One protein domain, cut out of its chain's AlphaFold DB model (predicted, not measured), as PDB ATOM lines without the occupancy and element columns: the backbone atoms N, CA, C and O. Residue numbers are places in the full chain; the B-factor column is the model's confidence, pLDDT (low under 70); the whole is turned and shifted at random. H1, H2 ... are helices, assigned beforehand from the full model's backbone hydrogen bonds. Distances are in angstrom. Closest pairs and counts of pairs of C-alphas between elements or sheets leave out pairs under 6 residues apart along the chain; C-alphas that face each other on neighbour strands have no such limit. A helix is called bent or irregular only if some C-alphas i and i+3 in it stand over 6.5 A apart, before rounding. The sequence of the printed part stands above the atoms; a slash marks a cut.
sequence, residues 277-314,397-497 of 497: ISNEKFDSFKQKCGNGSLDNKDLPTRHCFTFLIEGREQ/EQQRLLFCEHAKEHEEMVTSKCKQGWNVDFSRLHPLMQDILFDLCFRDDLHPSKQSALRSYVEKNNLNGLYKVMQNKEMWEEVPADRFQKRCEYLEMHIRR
ATOM      1  N   ILE A 277      15.925  32.144 107.661       63.12
ATOM      2  CA  ILE A 277      15.210  33.140 108.458       63.12
ATOM      3  C   ILE A 277      13.779  33.162 107.950       63.12
ATOM      4  O   ILE A 277      13.552  33.219 106.741       63.12
ATOM      5  N   SER A 278      12.798  33.165 108.849       70.62
ATOM      6  CA  SER A 278      11.445  33.492 108.412       70.62
ATOM      7  C   SER A 278      11.459  34.902 107.821       70.62
ATOM      8  O   SER A 278      11.922  35.839 108.476       70.62
ATOM      9  N   ASN A 279      10.942  35.059 106.599       80.88
ATOM     10  CA  ASN A 279      10.819  36.370 105.948       80.88
ATOM     11  C   ASN A 279      10.233  37.418 106.916       80.88
ATOM     12  O   ASN A 279      10.725  38.533 106.970       80.88
ATOM     13  N   GLU A 280       9.319  37.007 107.803       89.06
ATOM     14  CA  GLU A 280       8.743  37.821 108.880       89.06
ATOM     15  C   GLU A 280       9.762  38.486 109.823       89.06
ATOM     16  O   GLU A 280       9.622  39.669 110.134       89.06
ATOM     17  N   LYS A 281      10.790  37.766 110.305       91.00
ATOM     18  CA  LYS A 281      11.795  38.360 111.209       91.00
ATOM     19  C   LYS A 281      12.620  39.414 110.481       91.00
ATOM     20  O   LYS A 281      12.889  40.480 111.034       91.00
ATOM     21  N   PHE A 282      12.991  39.122 109.239       91.44
ATOM     22  CA  PHE A 282      13.760  40.044 108.419       91.44
ATOM     23  C   PHE A 282      12.923  41.260 107.997       91.44
ATOM     24  O   PHE A 282      13.397  42.389 108.083       91.44
ATOM     25  N   ASP A 283      11.653  41.064 107.646       92.62
ATOM     26  CA  ASP A 283      10.702  42.140 107.360       92.62
ATOM     27  C   ASP A 283      10.468  43.027 108.590       92.62
ATOM     28  O   ASP A 283      10.509  44.255 108.482       92.62
ATOM     29  N   SER A 284      10.342  42.429 109.779       94.25
ATOM     30  CA  SER A 284      10.286  43.167 111.045       94.25
ATOM     31  C   SER A 284      11.555  43.997 111.273       94.25
ATOM     32  O   SER A 284      11.477  45.175 111.633       94.25
ATOM     33  N   PHE A 285      12.734  43.433 110.999       95.06
ATOM     34  CA  PHE A 285      14.000  44.161 111.085       95.06
ATOM     35  C   PHE A 285      14.068  45.334 110.090       95.06
ATOM     36  O   PHE A 285      14.439  46.446 110.477       95.06
ATOM     37  N   LYS A 286      13.640  45.141 108.833       94.88
ATOM     38  CA  LYS A 286      13.529  46.230 107.842       94.88
ATOM     39  C   LYS A 286      12.602  47.339 108.333       94.88
ATOM     40  O   LYS A 286      12.947  48.516 108.221       94.88
ATOM     41  N   GLN A 287      11.453  46.979 108.904       94.75
ATOM     42  CA  GLN A 287      10.493  47.938 109.442       94.75
ATOM     43  C   GLN A 287      11.095  48.759 110.588       94.75
ATOM     44  O   GLN A 287      11.004  49.985 110.560       94.75
ATOM     45  N   LYS A 288      11.790  48.117 111.536       94.62
ATOM     46  CA  LYS A 288      12.525  48.806 112.616       94.62
ATOM     47  C   LYS A 288      13.591  49.767 112.090       94.62
ATOM     48  O   LYS A 288      13.848  50.810 112.685       94.62
ATOM     49  N   CYS A 289      14.203  49.439 110.957       93.50
ATOM     50  CA  CYS A 289      15.159  50.316 110.294       93.50
ATOM     51  C   CYS A 289      14.506  51.474 109.513       93.50
ATOM     52  O   CYS A 289      15.230  52.293 108.960       93.50
ATOM     53  N   GLY A 290      13.173  51.574 109.468       93.50
ATOM     54  CA  GLY A 290      12.457  52.590 108.685       93.50
ATOM     55  C   GLY A 290      12.378  52.270 107.188       93.50
ATOM     56  O   GLY A 290      12.161  53.167 106.377       93.50
ATOM     57  N   ASN A 291      12.567  51.000 106.816       94.88
ATOM     58  CA  ASN A 291      12.670  50.522 105.434       94.88
ATOM     59  C   ASN A 291      11.646  49.423 105.108       94.88
ATOM     60  O   ASN A 291      11.870  48.590 104.234       94.88
ATOM     61  N   GLY A 292      10.507  49.409 105.810       91.94
ATOM     62  CA  GLY A 292       9.446  48.414 105.602       91.94
ATOM     63  C   GLY A 292       8.805  48.456 104.208       91.94
ATOM     64  O   GLY A 292       8.188  47.482 103.799       91.94
ATOM     65  N   SER A 293       8.974  49.553 103.462       93.19
ATOM     66  CA  SER A 293       8.480  49.691 102.088       93.19
ATOM     67  C   SER A 293       9.422  49.107 101.026       93.19
ATOM     68  O   SER A 293       9.092  49.165  99.839       93.19
ATOM     69  N   LEU A 294      10.603  48.606 101.406       93.50
ATOM     70  CA  LEU A 294      11.553  48.005 100.472       93.50
ATOM     71  C   LEU A 294      11.214  46.542 100.190       93.50
ATOM     72  O   LEU A 294      11.163  45.701 101.100       93.50
ATOM     73  N   ASP A 295      11.088  46.235  98.901       93.06
ATOM     74  CA  ASP A 295      10.963  44.870  98.414       93.06
ATOM     75  C   ASP A 295      12.344  44.205  98.342       93.06
ATOM     76  O   ASP A 295      13.378  44.865  98.251       93.06
ATOM     77  N   ASN A 296      12.388  42.872  98.269       90.06
ATOM     78  CA  ASN A 296      13.657  42.139  98.156       90.06
ATOM     79  C   ASN A 296      14.474  42.509  96.904       90.06
ATOM     80  O   ASN A 296      15.697  42.417  96.925       90.06
ATOM     81  N   LYS A 297      13.822  42.958  95.823       93.25
ATOM     82  CA  LYS A 297      14.493  43.460  94.605       93.25
ATOM     83  C   LYS A 297      15.197  44.811  94.813       93.25
ATOM     84  O   LYS A 297      16.097  45.154  94.046       93.25
ATOM     85  N   ASP A 298      14.776  45.567  95.828       94.94
ATOM     86  CA  ASP A 298      15.322  46.881  96.170       94.94
ATOM     87  C   ASP A 298      16.517  46.763  97.130       94.94
ATOM     88  O   ASP A 298      17.234  47.736  97.353       94.94
ATOM     89  N   LEU A 299      16.778  45.565  97.659       95.06
ATOM     90  CA  LEU A 299      17.898  45.295  98.554       95.06
ATOM     91  C   LEU A 299      19.135  44.834  97.774       95.06
ATOM     92  O   LEU A 299      19.021  44.106  96.783       95.06
ATOM     93  N   PRO A 300      20.345  45.227  98.204       95.38
ATOM     94  CA  PRO A 300      21.563  44.675  97.641       95.38
ATOM     95  C   PRO A 300      21.753  43.222  98.098       95.38
ATOM     96  O   PRO A 300      21.350  42.834  99.193       95.38
ATOM     97  N   THR A 301      22.408  42.414  97.264       91.81
ATOM     98  CA  THR A 301      22.700  41.004  97.574       91.81
ATOM     99  C   THR A 301      23.789  40.829  98.633       91.81
ATOM    100  O   THR A 301      23.914  39.753  99.206       91.81
ATOM    101  N   ARG A 302      24.603  41.863  98.864       92.19
ATOM    102  CA  ARG A 302      25.671  41.923  99.871       92.19
ATOM    103  C   ARG A 302      25.597  43.261 100.583       92.19
ATOM    104  O   ARG A 302      25.079  44.221 100.012       92.19
ATOM    105  N   HIS A 303      26.144  43.329 101.792       95.56
ATOM    106  CA  HIS A 303      26.187  44.552 102.595       95.56
ATOM    107  C   HIS A 303      24.776  45.070 102.908       95.56
ATOM    108  O   HIS A 303      24.538  46.274 103.031       95.56
ATOM    109  N   CYS A 304      23.816  44.141 103.006       95.50
ATOM    110  CA  CYS A 304      22.397  44.446 103.181       95.50
ATOM    111  C   CYS A 304      22.150  45.126 104.526       95.50
ATOM    112  O   CYS A 304      21.387  46.088 104.604       95.50
ATOM    113  N   PHE A 305      22.866  44.681 105.562       96.88
ATOM    114  CA  PHE A 305      22.842  45.323 106.866       96.88
ATOM    115  C   PHE A 305      23.139  46.823 106.772       96.88
ATOM    116  O   PHE A 305      22.272  47.618 107.123       96.88
ATOM    117  N   THR A 306      24.308  47.209 106.242       97.81
ATOM    118  CA  THR A 306      24.719  48.616 106.090       97.81
ATOM    119  C   THR A 306      23.731  49.407 105.243       97.81
ATOM    120  O   THR A 306      23.321  50.500 105.626       97.81
ATOM    121  N   PHE A 307      23.253  48.829 104.141       97.56
ATOM    122  CA  PHE A 307      22.224  49.465 103.324       97.56
ATOM    123  C   PHE A 307      20.972  49.818 104.140       97.56
ATOM    124  O   PHE A 307      20.491  50.947 104.077       97.56
ATOM    125  N   LEU A 308      20.463  48.888 104.952       96.88
ATOM    126  CA  LEU A 308      19.245  49.086 105.742       96.88
ATOM    127  C   LEU A 308      19.388  50.124 106.859       96.88
ATOM    128  O   LEU A 308      18.387  50.641 107.331       96.88
ATOM    129  N   ILE A 309      20.591  50.438 107.311       96.00
ATOM    130  CA  ILE A 309      20.797  51.284 108.498       96.00
ATOM    131  C   ILE A 309      21.368  52.663 108.178       96.00
ATOM    132  O   ILE A 309      21.259  53.555 109.017       96.00
ATOM    133  N   GLU A 310      21.941  52.854 106.988       94.69
ATOM    134  CA  GLU A 310      22.432  54.155 106.510       94.69
ATOM    135  C   GLU A 310      21.310  55.110 106.070       94.69
ATOM    136  O   GLU A 310      21.541  56.304 105.909       94.69
ATOM    137  N   GLY A 311      20.081  54.623 105.882       92.25
ATOM    138  CA  GLY A 311      18.975  55.466 105.429       92.25
ATOM    139  C   GLY A 311      17.593  54.890 105.702       92.25
ATOM    140  O   GLY A 311      17.446  53.714 106.051       92.25
ATOM    141  N   ARG A 312      16.573  55.730 105.522       94.44
ATOM    142  CA  ARG A 312      15.154  55.393 105.707       94.44
ATOM    143  C   ARG A 312      14.357  55.679 104.433       94.44
ATOM    144  O   ARG A 312      14.776  56.497 103.612       94.44
ATOM    145  N   GLU A 313      13.195  55.040 104.296       93.31
ATOM    146  CA  GLU A 313      12.238  55.253 103.192       93.31
ATOM    147  C   GLU A 313      11.013  56.090 103.605       93.31
ATOM    148  O   GLU A 313      10.004  56.119 102.910       93.31
ATOM    149  N   GLN A 314      11.092  56.784 104.740       90.56
ATOM    150  CA  GLN A 314      10.021  57.620 105.293       90.56
ATOM    151  C   GLN A 314      10.207  59.059 104.803       90.56
ATOM    152  O   GLN A 314      11.245  59.639 105.092       90.56
ATOM    153  N   GLU A 397      15.523  51.567  92.909       97.50
ATOM    154  CA  GLU A 397      16.527  50.884  92.094       97.50
ATOM    155  C   GLU A 397      17.807  51.716  91.940       97.50
ATOM    156  O   GLU A 397      18.900  51.194  92.158       97.50
ATOM    157  N   GLN A 398      17.692  53.009  91.622       98.38
ATOM    158  CA  GLN A 398      18.847  53.905  91.497       98.38
ATOM    159  C   GLN A 398      19.612  54.034  92.814       98.38
ATOM    160  O   GLN A 398      20.839  54.004  92.810       98.38
ATOM    161  N   GLN A 399      18.910  54.125  93.943       98.06
ATOM    162  CA  GLN A 399      19.522  54.152  95.267       98.06
ATOM    163  C   GLN A 399      20.285  52.853  95.568       98.06
ATOM    164  O   GLN A 399      21.433  52.908  96.016       98.06
ATOM    165  N   ARG A 400      19.681  51.689  95.291       97.81
ATOM    166  CA  ARG A 400      20.347  50.385  95.422       97.81
ATOM    167  C   ARG A 400      21.604  50.322  94.560       97.81
ATOM    168  O   ARG A 400      22.658  49.921  95.043       97.81
ATOM    169  N   LEU A 401      21.508  50.725  93.292       98.19
ATOM    170  CA  LEU A 401      22.640  50.731  92.365       98.19
ATOM    171  C   LEU A 401      23.748  51.688  92.819       98.19
ATOM    172  O   LEU A 401      24.915  51.302  92.794       98.19
ATOM    173  N   LEU A 402      23.392  52.891  93.282       98.25
ATOM    174  CA  LEU A 402      24.338  53.869  93.819       98.25
ATOM    175  C   LEU A 402      25.115  53.287  94.999       98.25
ATOM    176  O   LEU A 402      26.344  53.345  95.013       98.25
ATOM    177  N   PHE A 403      24.408  52.677  95.952       98.19
ATOM    178  CA  PHE A 403      25.040  52.026  97.093       98.19
ATOM    179  C   PHE A 403      25.947  50.874  96.655       98.19
ATOM    180  O   PHE A 403      27.104  50.840  97.054       98.19
ATOM    181  N   CYS A 404      25.474  49.961  95.798       97.44
ATOM    182  CA  CYS A 404      26.279  48.829  95.330       97.44
ATOM    183  C   CYS A 404      27.568  49.265  94.624       97.44
ATOM    184  O   CYS A 404      28.601  48.616  94.764       97.44
ATOM    185  N   GLU A 405      27.516  50.332  93.827       97.12
ATOM    186  CA  GLU A 405      28.697  50.852  93.141       97.12
ATOM    187  C   GLU A 405      29.655  51.554  94.103       97.12
ATOM    188  O   GLU A 405      30.863  51.340  94.014       97.12
ATOM    189  N   HIS A 406      29.131  52.329  95.052       95.81
ATOM    190  CA  HIS A 406      29.936  52.977  96.085       95.81
ATOM    191  C   HIS A 406      30.562  51.979  97.077       95.81
ATOM    192  O   HIS A 406      31.691  52.161  97.531       95.81
ATOM    193  N   ALA A 407      29.860  50.884  97.371       96.06
ATOM    194  CA  ALA A 407      30.303  49.844  98.288       96.06
ATOM    195  C   ALA A 407      31.566  49.116  97.810       96.06
ATOM    196  O   ALA A 407      32.298  48.589  98.637       96.06
ATOM    197  N   LYS A 408      31.873  49.113  96.506       95.62
ATOM    198  CA  LYS A 408      33.060  48.422  95.966       95.62
ATOM    199  C   LYS A 408      34.366  48.941  96.561       95.62
ATOM    200  O   LYS A 408      35.210  48.147  96.955       95.62
ATOM    201  N   GLU A 409      34.497  50.260  96.694       92.38
ATOM    202  CA  GLU A 409      35.694  50.893  97.269       92.38
ATOM    203  C   GLU A 409      35.863  50.521  98.753       92.38
ATOM    204  O   GLU A 409      36.960  50.226  99.224       92.38
ATOM    205  N   HIS A 410      34.752  50.453  99.488       93.88
ATOM    206  CA  HIS A 410      34.742  50.025 100.887       93.88
ATOM    207  C   HIS A 410      34.999  48.521 101.037       93.88
ATOM    208  O   HIS A 410      35.627  48.090 102.005       93.88
ATOM    209  N   GLU A 411      34.558  47.717 100.071       95.75
ATOM    210  CA  GLU A 411      34.803  46.281 100.054       95.75
ATOM    211  C   GLU A 411      36.292  45.965  99.850       95.75
ATOM    212  O   GLU A 411      36.852  45.095 100.524       95.75
ATOM    213  N   GLU A 412      36.968  46.710  98.976       95.62
ATOM    214  CA  GLU A 412      38.423  46.635  98.820       95.62
ATOM    215  C   GLU A 412      39.137  46.991 100.133       95.62
ATOM    216  O   GLU A 412      40.061  46.287 100.558       95.62
ATOM    217  N   MET A 413      38.660  48.026 100.835       94.56
ATOM    218  CA  MET A 413      39.218  48.447 102.120       94.56
ATOM    219  C   MET A 413      39.066  47.373 103.206       94.56
ATOM    220  O   MET A 413      40.056  47.021 103.854       94.56
ATOM    221  N   VAL A 414      37.865  46.818 103.404       96.00
ATOM    222  CA  VAL A 414      37.649  45.765 104.413       96.00
ATOM    223  C   VAL A 414      38.407  44.488 104.054       96.00
ATOM    224  O   VAL A 414      38.984  43.855 104.938       96.00
ATOM    225  N   THR A 415      38.501  44.149 102.765       96.62
ATOM    226  CA  THR A 415      39.301  43.013 102.288       96.62
ATOM    227  C   THR A 415      40.777  43.210 102.625       96.62
ATOM    228  O   THR A 415      41.418  42.304 103.162       96.62
ATOM    229  N   SER A 416      41.309  44.410 102.384       95.25
ATOM    230  CA  SER A 416      42.679  44.764 102.755       95.25
ATOM    231  C   SER A 416      42.898  44.678 104.267       95.25
ATOM    232  O   SER A 416      43.866  44.054 104.703       95.25
ATOM    233  N   LYS A 417      41.979  45.221 105.082       93.44
ATOM    234  CA  LYS A 417      42.045  45.135 106.554       93.44
ATOM    235  C   LYS A 417      42.017  43.679 107.041       93.44
ATOM    236  O   LYS A 417      42.823  43.317 107.893       93.44
ATOM    237  N   CYS A 418      41.171  42.821 106.466       94.62
ATOM    238  CA  CYS A 418      41.120  41.394 106.814       94.62
ATOM    239  C   CYS A 418      42.426  40.669 106.464       94.62
ATOM    240  O   CYS A 418      42.951  39.900 107.272       94.62
ATOM    241  N   LYS A 419      42.982  40.944 105.280       94.50
ATOM    242  CA  LYS A 419      44.231  40.330 104.826       94.50
ATOM    243  C   LYS A 419      45.430  40.786 105.658       94.50
ATOM    244  O   LYS A 419      46.225  39.954 106.075       94.50
ATOM    245  N   GLN A 420      45.557  42.086 105.916       90.88
ATOM    246  CA  GLN A 420      46.695  42.656 106.642       90.88
ATOM    247  C   GLN A 420      46.609  42.422 108.154       90.88
ATOM    248  O   GLN A 420      47.619  42.122 108.783       90.88
ATOM    249  N   GLY A 421      45.416  42.548 108.739       88.56
ATOM    250  CA  GLY A 421      45.218  42.436 110.184       88.56
ATOM    251  C   GLY A 421      45.114  40.996 110.680       88.56
ATOM    252  O   GLY A 421      45.591  40.686 111.774       88.56
ATOM    253  N   TRP A 422      44.495  40.112 109.890       93.75
ATOM    254  CA  TRP A 422      44.104  38.769 110.336       93.75
ATOM    255  C   TRP A 422      44.549  37.642 109.394       93.75
ATOM    256  O   TRP A 422      44.349  36.478 109.715       93.75
ATOM    257  N   ASN A 423      45.157  37.953 108.242       94.94
ATOM    258  CA  ASN A 423      45.493  36.974 107.200       94.94
ATOM    259  C   ASN A 423      44.282  36.123 106.760       94.94
ATOM    260  O   ASN A 423      44.394  34.924 106.500       94.94
ATOM    261  N   VAL A 424      43.107  36.755 106.696       96.38
ATOM    262  CA  VAL A 424      41.845  36.118 106.312       96.38
ATOM    263  C   VAL A 424      41.383  36.635 104.957       96.38
ATOM    264  O   VAL A 424      41.416  37.835 104.685       96.38
ATOM    265  N   ASP A 425      40.900  35.718 104.122       96.88
ATOM    266  CA  ASP A 425      40.172  36.050 102.902       96.88
ATOM    267  C   ASP A 425      38.728  36.442 103.242       96.88
ATOM    268  O   ASP A 425      37.915  35.600 103.632       96.88
ATOM    269  N   PHE A 426      38.414  37.732 103.084       96.94
ATOM    270  CA  PHE A 426      37.097  38.303 103.375       96.94
ATOM    271  C   PHE A 426      35.963  37.577 102.641       96.94
ATOM    272  O   PHE A 426      34.898  37.364 103.216       96.94
ATOM    273  N   SER A 427      36.201  37.120 101.407       96.19
ATOM    274  CA  SER A 427      35.183  36.445 100.591       96.19
ATOM    275  C   SER A 427      34.774  35.071 101.133       96.19
ATOM    276  O   SER A 427      33.681  34.587 100.831       96.19
ATOM    277  N   ARG A 428      35.627  34.457 101.965       96.25
ATOM    278  CA  ARG A 428      35.416  33.135 102.576       96.25
ATOM    279  C   ARG A 428      34.771  33.199 103.956       96.25
ATOM    280  O   ARG A 428      34.451  32.155 104.526       96.25
ATOM    281  N   LEU A 429      34.597  34.399 104.504       96.69
ATOM    282  CA  LEU A 429      33.910  34.588 105.772       96.69
ATOM    283  C   LEU A 429      32.423  34.286 105.641       96.69
ATOM    284  O   LEU A 429      31.830  34.390 104.569       96.69
ATOM    285  N   HIS A 430      31.809  33.953 106.767       95.38
ATOM    286  CA  HIS A 430      30.370  33.806 106.875       95.38
ATOM    287  C   HIS A 430      29.659  35.096 106.401       95.38
ATOM    288  O   HIS A 430      30.074  36.178 106.820       95.38
ATOM    289  N   PRO A 431      28.576  35.036 105.597       94.00
ATOM    290  CA  PRO A 431      27.948  36.226 105.005       94.00
ATOM    291  C   PRO A 431      27.592  37.335 106.007       94.00
ATOM    292  O   PRO A 431      27.902  38.497 105.779       94.00
ATOM    293  N   LEU A 432      27.047  36.992 107.177       94.25
ATOM    294  CA  LEU A 432      26.769  37.991 108.226       94.25
ATOM    295  C   LEU A 432      28.016  38.634 108.821       94.25
ATOM    296  O   LEU A 432      27.986  39.786 109.237       94.25
ATOM    297  N   MET A 433      29.110  37.880 108.890       96.62
ATOM    298  CA  MET A 433      30.383  38.432 109.321       96.62
ATOM    299  C   MET A 433      30.905  39.399 108.260       96.62
ATOM    300  O   MET A 433      31.408  40.454 108.626       96.62
ATOM    301  N   GLN A 434      30.719  39.091 106.970       97.50
ATOM    302  CA  GLN A 434      31.028  40.030 105.890       97.50
ATOM    303  C   GLN A 434      30.215  41.321 106.029       97.50
ATOM    304  O   GLN A 434      30.812  42.392 106.035       97.50
ATOM    305  N   ASP A 435      28.897  41.224 106.227       96.94
ATOM    306  CA  ASP A 435      28.013  42.383 106.412       96.94
ATOM    307  C   ASP A 435      28.435  43.255 107.605       96.94
ATOM    308  O   ASP A 435      28.546  44.471 107.476       96.94
ATOM    309  N   ILE A 436      28.705  42.649 108.767       97.69
ATOM    310  CA  ILE A 436      29.106  43.395 109.968       97.69
ATOM    311  C   ILE A 436      30.500  44.004 109.813       97.69
ATOM    312  O   ILE A 436      30.709  45.152 110.190       97.69
ATOM    313  N   LEU A 437      31.469  43.275 109.260       97.69
ATOM    314  CA  LEU A 437      32.815  43.812 109.050       97.69
ATOM    315  C   LEU A 437      32.827  44.923 108.000       97.69
ATOM    316  O   LEU A 437      33.536  45.914 108.181       97.69
ATOM    317  N   PHE A 438      32.034  44.778 106.936       98.19
ATOM    318  CA  PHE A 438      31.815  45.839 105.965       98.19
ATOM    319  C   PHE A 438      31.233  47.068 106.658       98.19
ATOM    320  O   PHE A 438      31.788  48.149 106.515       98.19
ATOM    321  N   ASP A 439      30.201  46.897 107.486       98.06
ATOM    322  CA  ASP A 439      29.580  47.989 108.233       98.06
ATOM    323  C   ASP A 439      30.546  48.737 109.148       98.06
ATOM    324  O   ASP A 439      30.570  49.969 109.202       98.06
ATOM    325  N   LEU A 440      31.360  47.971 109.875       97.06
ATOM    326  CA  LEU A 440      32.393  48.508 110.742       97.06
ATOM    327  C   LEU A 440      33.444  49.273 109.936       97.06
ATOM    328  O   LEU A 440      33.973  50.266 110.416       97.06
ATOM    329  N   CYS A 441      33.762  48.833 108.721       95.75
ATOM    330  CA  CYS A 441      34.692  49.545 107.857       95.75
ATOM    331  C   CYS A 441      34.060  50.792 107.224       95.75
ATOM    332  O   CYS A 441      34.714  51.827 107.167       95.75
ATOM    333  N   PHE A 442      32.802  50.704 106.791       95.56
ATOM    334  CA  PHE A 442      32.058  51.775 106.127       95.56
ATOM    335  C   PHE A 442      31.891  52.997 107.032       95.56
ATOM    336  O   PHE A 442      32.091  54.125 106.600       95.56
ATOM    337  N   ARG A 443      31.596  52.772 108.318       93.75
ATOM    338  CA  ARG A 443      31.481  53.840 109.325       93.75
ATOM    339  C   ARG A 443      32.807  54.209 109.999       93.75
ATOM    340  O   ARG A 443      32.816  55.021 110.918       93.75
ATOM    341  N   ASP A 444      33.892  53.554 109.598       93.44
ATOM    342  CA  ASP A 444      35.215  53.640 110.216       93.44
ATOM    343  C   ASP A 444      35.267  53.277 111.716       93.44
ATOM    344  O   ASP A 444      36.074  53.780 112.483       93.44
ATOM    345  N   ASP A 445      34.444  52.324 112.150       95.12
ATOM    346  CA  ASP A 445      34.521  51.742 113.496       95.12
ATOM    347  C   ASP A 445      35.654  50.741 113.684       95.12
ATOM    348  O   ASP A 445      35.971  50.355 114.810       95.12
ATOM    349  N   LEU A 446      36.227  50.232 112.595       92.38
ATOM    350  CA  LEU A 446      37.192  49.138 112.638       92.38
ATOM    351  C   LEU A 446      38.620  49.638 112.928       92.38
ATOM    352  O   LEU A 446      39.526  49.468 112.107       92.38
ATOM    353  N   HIS A 447      38.826  50.245 114.100       88.69
ATOM    354  CA  HIS A 447      40.135  50.699 114.591       88.69
ATOM    355  C   HIS A 447      41.011  49.537 115.114       88.69
ATOM    356  O   HIS A 447      40.475  48.488 115.479       88.69
ATOM    357  N   PRO A 448      42.347  49.700 115.218       89.25
ATOM    358  CA  PRO A 448      43.265  48.622 115.619       89.25
ATOM    359  C   PRO A 448      42.946  47.938 116.963       89.25
ATOM    360  O   PRO A 448      43.099  46.721 117.097       89.25
ATOM    361  N   SER A 449      42.457  48.692 117.955       88.69
ATOM    362  CA  SER A 449      42.034  48.141 119.253       88.69
ATOM    363  C   SER A 449      40.854  47.177 119.094       88.69
ATOM    364  O   SER A 449      40.914  46.027 119.532       88.69
ATOM    365  N   LYS A 450      39.816  47.612 118.370       92.00
ATOM    366  CA  LYS A 450      38.624  46.815 118.052       92.00
ATOM    367  C   LYS A 450      38.984  45.612 117.168       92.00
ATOM    368  O   LYS A 450      38.491  44.509 117.399       92.00
ATOM    369  N   GLN A 451      39.919  45.774 116.227       90.56
ATOM    370  CA  GLN A 451      40.410  44.679 115.383       90.56
ATOM    371  C   GLN A 451      41.052  43.544 116.186       90.56
ATOM    372  O   GLN A 451      40.852  42.373 115.863       90.56
ATOM    373  N   SER A 452      41.806  43.875 117.235       91.88
ATOM    374  CA  SER A 452      42.498  42.882 118.065       91.88
ATOM    375  C   SER A 452      41.517  41.972 118.808       91.88
ATOM    376  O   SER A 452      41.713  40.759 118.860       91.88
ATOM    377  N   ALA A 453      40.420  42.534 119.315       93.81
ATOM    378  CA  ALA A 453      39.374  41.772 119.995       93.81
ATOM    379  C   ALA A 453      38.514  40.927 119.034       93.81
ATOM    380  O   ALA A 453      38.044  39.851 119.409       93.81
ATOM    381  N   LEU A 454      38.347  41.362 117.780       95.56
ATOM    382  CA  LEU A 454      37.623  40.606 116.749       95.56
ATOM    383  C   LEU A 454      38.456  39.467 116.142       95.56
ATOM    384  O   LEU A 454      37.897  38.444 115.743       95.56
ATOM    385  N   ARG A 455      39.785  39.625 116.104       95.12
ATOM    386  CA  ARG A 455      40.737  38.765 115.382       95.12
ATOM    387  C   ARG A 455      40.459  37.272 115.520       95.12
ATOM    388  O   ARG A 455      40.213  36.601 114.525       95.12
ATOM    389  N   SER A 456      40.458  36.761 116.751       95.94
ATOM    390  CA  SER A 456      40.358  35.314 116.987       95.94
ATOM    391  C   SER A 456      39.029  34.712 116.511       95.94
ATOM    392  O   SER A 456      38.968  33.526 116.192       95.94
ATOM    393  N   TYR A 457      37.969  35.521 116.453       97.25
ATOM    394  CA  TYR A 457      36.654  35.096 115.987       97.25
ATOM    395  C   TYR A 457      36.551  35.164 114.470       97.25
ATOM    396  O   TYR A 457      35.986  34.253 113.872       97.25
ATOM    397  N   VAL A 458      37.144  36.186 113.850       96.75
ATOM    398  CA  VAL A 458      37.181  36.312 112.391       96.75
ATOM    399  C   VAL A 458      38.069  35.233 111.765       96.75
ATOM    400  O   VAL A 458      37.626  34.544 110.853       96.75
ATOM    401  N   GLU A 459      39.267  34.991 112.308       96.81
ATOM    402  CA  GLU A 459      40.185  33.935 111.838       96.81
ATOM    403  C   GLU A 459      39.553  32.535 111.883       96.81
ATOM    404  O   GLU A 459      39.791  31.706 111.008       96.81
ATOM    405  N   LYS A 460      38.710  32.277 112.888       97.31
ATOM    406  CA  LYS A 460      38.005  30.996 113.066       97.31
ATOM    407  C   LYS A 460      36.642  30.951 112.375       97.31
ATOM    408  O   LYS A 460      35.934  29.959 112.530       97.31
ATOM    409  N   ASN A 461      36.247  32.021 111.681       96.81
ATOM    410  CA  ASN A 461      34.905  32.207 111.128       96.81
ATOM    411  C   ASN A 461      33.782  31.932 112.160       96.81
ATOM    412  O   ASN A 461      32.739  31.352 111.857       96.81
ATOM    413  N   ASN A 462      34.021  32.305 113.421       96.31
ATOM    414  CA  ASN A 462      33.153  32.023 114.558       96.31
ATOM    415  C   ASN A 462      32.134  33.151 114.763       96.31
ATOM    416  O   ASN A 462      32.372  34.099 115.517       96.31
ATOM    417  N   LEU A 463      30.974  33.017 114.121       95.31
ATOM    418  CA  LEU A 463      29.883  33.989 114.207       95.31
ATOM    419  C   LEU A 463      29.354  34.187 115.641       95.31
ATOM    420  O   LEU A 463      29.102  35.315 116.051       95.31
ATOM    421  N   ASN A 464      29.228  33.114 116.426       95.31
ATOM    422  CA  ASN A 464      28.774  33.201 117.821       95.31
ATOM    423  C   ASN A 464      29.743  34.013 118.685       95.31
ATOM    424  O   ASN A 464      29.337  34.791 119.545       95.31
ATOM    425  N   GLY A 465      31.041  33.828 118.454       96.00
ATOM    426  CA  GLY A 465      32.082  34.602 119.112       96.00
ATOM    427  C   GLY A 465      32.065  36.073 118.703       96.00
ATOM    428  O   GLY A 465      32.111  36.938 119.573       96.00
ATOM    429  N   LEU A 466      31.896  36.356 117.404       96.38
ATOM    430  CA  LEU A 466      31.692  37.717 116.901       96.38
ATOM    431  C   LEU A 466      30.506  38.390 117.599       96.38
ATOM    432  O   LEU A 466      30.642  39.504 118.092       96.38
ATOM    433  N   TYR A 467      29.362  37.708 117.688       96.50
ATOM    434  CA  TYR A 467      28.165  38.246 118.332       96.50
ATOM    435  C   TYR A 467      28.401  38.626 119.795       96.50
ATOM    436  O   TYR A 467      28.039  39.728 120.194       96.50
ATOM    437  N   LYS A 468      29.103  37.790 120.571       96.25
ATOM    438  CA  LYS A 468      29.471  38.126 121.959       96.25
ATOM    439  C   LYS A 468      30.306  39.404 122.054       96.25
ATOM    440  O   LYS A 468      30.100  40.198 122.965       96.25
ATOM    441  N   VAL A 469      31.225  39.621 121.111       96.31
ATOM    442  CA  VAL A 469      32.010  40.866 121.038       96.31
ATOM    443  C   VAL A 469      31.123  42.051 120.656       96.31
ATOM    444  O   VAL A 469      31.239  43.125 121.243       96.31
ATOM    445  N   MET A 470      30.197  41.860 119.716       96.62
ATOM    446  CA  MET A 470      29.246  42.900 119.321       96.62
ATOM    447  C   MET A 470      28.285  43.291 120.447       96.62
ATOM    448  O   MET A 470      27.857  44.434 120.473       96.62
ATOM    449  N   GLN A 471      27.984  42.395 121.391       96.56
ATOM    450  CA  GLN A 471      27.155  42.691 122.566       96.56
ATOM    451  C   GLN A 471      27.888  43.483 123.661       96.56
ATOM    452  O   GLN A 471      27.241  44.011 124.565       96.56
ATOM    453  N   ASN A 472      29.220  43.576 123.612       96.50
ATOM    454  CA  ASN A 472      29.982  44.300 124.624       96.50
ATOM    455  C   ASN A 472      29.870  45.820 124.418       96.50
ATOM    456  O   ASN A 472      30.658  46.405 123.681       96.50
ATOM    457  N   LYS A 473      28.909  46.464 125.086       95.56
ATOM    458  CA  LYS A 473      28.634  47.902 124.938       95.56
ATOM    459  C   LYS A 473      29.852  48.796 125.214       95.56
ATOM    460  O   LYS A 473      30.027  49.773 124.495       95.56
ATOM    461  N   GLU A 474      30.700  48.444 126.180       95.44
ATOM    462  CA  GLU A 474      31.910  49.212 126.538       95.44
ATOM    463  C   GLU A 474      32.906  49.291 125.368       95.44
ATOM    464  O   GLU A 474      33.595  50.283 125.153       95.44
ATOM    465  N   MET A 475      32.941  48.261 124.522       94.31
ATOM    466  CA  MET A 475      33.790  48.241 123.329       94.31
ATOM    467  C   MET A 475      33.294  49.185 122.219       94.31
ATOM    468  O   MET A 475      34.039  49.523 121.292       94.31
ATOM    469  N   TRP A 476      32.028  49.591 122.297       95.81
ATOM    470  CA  TRP A 476      31.298  50.315 121.264       95.81
ATOM    471  C   TRP A 476      30.697  51.624 121.797       95.81
ATOM    472  O   TRP A 476      29.692  52.085 121.270       95.81
ATOM    473  N   GLU A 477      31.304  52.242 122.812       94.56
ATOM    474  CA  GLU A 477      30.786  53.464 123.458       94.56
ATOM    475  C   GLU A 477      30.611  54.648 122.494       94.56
ATOM    476  O   GLU A 477      29.667  55.423 122.615       94.56
ATOM    477  N   GLU A 478      31.483  54.755 121.490       93.56
ATOM    478  CA  GLU A 478      31.429  55.790 120.445       93.56
ATOM    479  C   GLU A 478      30.373  55.495 119.365       93.56
ATOM    480  O   GLU A 478      30.103  56.319 118.485       93.56
ATOM    481  N   VAL A 479      29.799  54.290 119.373       94.62
ATOM    482  CA  VAL A 479      28.780  53.874 118.413       94.62
ATOM    483  C   VAL A 479      27.427  54.395 118.881       94.62
ATOM    484  O   VAL A 479      27.019  54.107 120.006       94.62
ATOM    485  N   PRO A 480      26.664  55.099 118.025       95.00
ATOM    486  CA  PRO A 480      25.314  55.500 118.388       95.00
ATOM    487  C   PRO A 480      24.467  54.301 118.829       95.00
ATOM    488  O   PRO A 480      24.452  53.274 118.146       95.00
ATOM    489  N   ALA A 481      23.732  54.451 119.934       96.25
ATOM    490  CA  ALA A 481      23.007  53.352 120.579       96.25
ATOM    491  C   ALA A 481      22.091  52.574 119.615       96.25
ATOM    492  O   ALA A 481      22.127  51.346 119.590       96.25
ATOM    493  N   ASP A 482      21.351  53.281 118.755       94.88
ATOM    494  CA  ASP A 482      20.496  52.685 117.716       94.88
ATOM    495  C   ASP A 482      21.285  51.782 116.747       94.88
ATOM    496  O   ASP A 482      20.872  50.667 116.431       94.88
ATOM    497  N   ARG A 483      22.474  52.221 116.313       95.94
ATOM    498  CA  ARG A 483      23.337  51.454 115.401       95.94
ATOM    499  C   ARG A 483      23.903  50.214 116.089       95.94
ATOM    500  O   ARG A 483      23.901  49.136 115.498       95.94
ATOM    501  N   PHE A 484      24.359  50.363 117.331       97.62
ATOM    502  CA  PHE A 484      24.826  49.252 118.162       97.62
ATOM    503  C   PHE A 484      23.730  48.192 118.347       97.62
ATOM    504  O   PHE A 484      23.961  47.009 118.085       97.62
ATOM    505  N   GLN A 485      22.520  48.617 118.721       97.25
ATOM    506  CA  GLN A 485      21.382  47.722 118.911       97.25
ATOM    507  C   GLN A 485      21.025  46.992 117.615       97.25
ATOM    508  O   GLN A 485      20.892  45.770 117.620       97.25
ATOM    509  N   LYS A 486      20.964  47.701 116.481       97.25
ATOM    510  CA  LYS A 486      20.686  47.090 115.172       97.25
ATOM    511  C   LYS A 486      21.724  46.044 114.771       97.25
ATOM    512  O   LYS A 486      21.334  45.015 114.230       97.25
ATOM    513  N   ARG A 487      23.018  46.247 115.064       97.25
ATOM    514  CA  ARG A 487      24.061  45.219 114.840       97.25
ATOM    515  C   ARG A 487      23.782  43.955 115.650       97.25
ATOM    516  O   ARG A 487      23.886  42.851 115.118       97.25
ATOM    517  N   CYS A 488      23.415  44.120 116.921       96.38
ATOM    518  CA  CYS A 488      23.087  43.003 117.804       96.38
ATOM    519  C   CYS A 488      21.835  42.258 117.329       96.38
ATOM    520  O   CYS A 488      21.886  41.042 117.171       96.38
ATOM    521  N   GLU A 489      20.745  42.975 117.046       95.19
ATOM    522  CA  GLU A 489      19.488  42.388 116.562       95.19
ATOM    523  C   GLU A 489      19.675  41.666 115.224       95.19
ATOM    524  O   GLU A 489      19.151  40.568 115.031       95.19
ATOM    525  N   TYR A 490      20.462  42.254 114.314       95.19
ATOM    526  CA  TYR A 490      20.767  41.645 113.026       95.19
ATOM    527  C   TYR A 490      21.484  40.308 113.200       95.19
ATOM    528  O   TYR A 490      21.070  39.317 112.613       95.19
ATOM    529  N   LEU A 491      22.515  40.236 114.045       94.56
ATOM    530  CA  LEU A 491      23.212  38.976 114.313       94.56
ATOM    531  C   LEU A 491      22.325  37.964 115.053       94.56
ATOM    532  O   LEU A 491      22.291  36.791 114.679       94.56
ATOM    533  N   GLU A 492      21.578  38.411 116.062       92.81
ATOM    534  CA  GLU A 492      20.707  37.556 116.873       92.81
ATOM    535  C   GLU A 492      19.616  36.872 116.044       92.81
ATOM    536  O   GLU A 492      19.339  35.691 116.243       92.81
ATOM    537  N   MET A 493      19.027  37.583 115.079       90.38
ATOM    538  CA  MET A 493      17.999  37.041 114.184       90.38
ATOM    539  C   MET A 493      18.452  35.781 113.435       90.38
ATOM    540  O   MET A 493      17.618  34.935 113.104       90.38
ATOM    541  N   HIS A 494      19.751  35.660 113.168       85.44
ATOM    542  CA  HIS A 494      20.307  34.612 112.321       85.44
ATOM    543  C   HIS A 494      21.098  33.549 113.079       85.44
ATOM    544  O   HIS A 494      21.336  32.459 112.555       85.44
ATOM    545  N   ILE A 495      21.531  33.847 114.302       87.94
ATOM    546  CA  ILE A 495      22.140  32.848 115.169       87.94
ATOM    547  C   ILE A 495      21.003  31.976 115.705       87.94
ATOM    548  O   ILE A 495      20.230  32.388 116.569       87.94
ATOM    549  N   ARG A 496      20.875  30.763 115.150       68.00
ATOM    550  CA  ARG A 496      19.965  29.735 115.674       68.00
ATOM    551  C   ARG A 496      20.299  29.502 117.152       68.00
ATOM    552  O   ARG A 496      21.441  29.163 117.463       68.00
ATOM    553  N   ARG A 497      19.318  29.731 118.031       54.81
ATOM    554  CA  ARG A 497      19.394  29.344 119.445       54.81
ATOM    555  C   ARG A 497      19.202  27.846 119.603       54.81
ATOM    556  O   ARG A 497      18.358  27.297 118.857       54.81
TER     557      ARG A 497
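This is residues 277 to 314 and 397 to 497 of the 497 residues of the protein "Pesticin domain-containing protein" of Reticulomyxa filosa (UniProt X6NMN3). Six helices lie roughly side by side in a compact bundle, with H4 near the middle, H2, H8, H6 and H5 arched round it, and H1 beyond H8. The long, kinked helix H3 crosses the remaining side of H4 at about a right angle, while tiny H7 lies on the way from H6 to H8. The printed part has 139 residues with eight named helices, H1 to H8 in chain order, and no named strand; its class is all helix. It is compact, with a radius of gyration of the C-alphas of 14.5 A and spans of 38 by 32 by 27 A.

Begin at H1, residues 279 to 288, which touches residues 489 to 493 alone of H8, residues 481 to 494; their closest C-alphas, Lys 281 and Met 493, are 7.0 A apart. They run opposite ways at a shallow tilt of 1 degree. Next find H2, residues 304 to 310, which touches H4, residues 431 to 442, the same way at a shallow tilt of 30 degrees, closest at C-alphas Thr 306 and Asp 439, 5.3 A. H3, residues 397 to 422, touches H4 with residues 410 to 414 alone, about perpendicular at 88 degrees; C-alphas Val 414 and Cys 441 are closest, 5.9 A. H5, residues 448 to 459, and H6, residues 463 to 470, form a helical hairpin, closest at C-alphas Tyr 457 and Gly 465, 5.6 A. H6 touches H8, closest at C-alphas Met 470 and Cys 488, 6.3 A. H7, residues 473 to 476, touches no helix but is near H8. H1 and H3 are among the pairs that stay apart. Every O i to N i+4 pair is within hydrogen-bond range in H1, H2, H4 and H6, against 19 of 22 in H3, 5 of 8 in H5 and 9 of 10 in H8; H7 is too short for one.

Find C-alpha 279 at (10.819, 36.370, 105.948), where H1 begins its 14.2 A; H2 spans 10.3 A. From C-alpha 397 at (16.527, 50.884, 92.094), H3 runs 35.2 A, with a kink of 36 degrees near residue 409. H4 spans 16.1 A, and H5 15.5 A; H5 is irregular, with C-alphas 453 and 456 7.2 A apart. H6 spans 10.3 A, H7 5.1 A, and H8 20.7 A, ending at C-alpha 494, (20.307, 34.612, 112.321).

The C-alphas of Gln 314 and Asn 423 are the two farthest apart, 41.1 A. Residues 315 to 396 are not printed, and C-alphas 314 and 397 stand 16.2 A apart across this cut. The link from H1 to H2, residues 289 to 303, is long. Confidence is under 70 at residue 277 and residues 496 to 497.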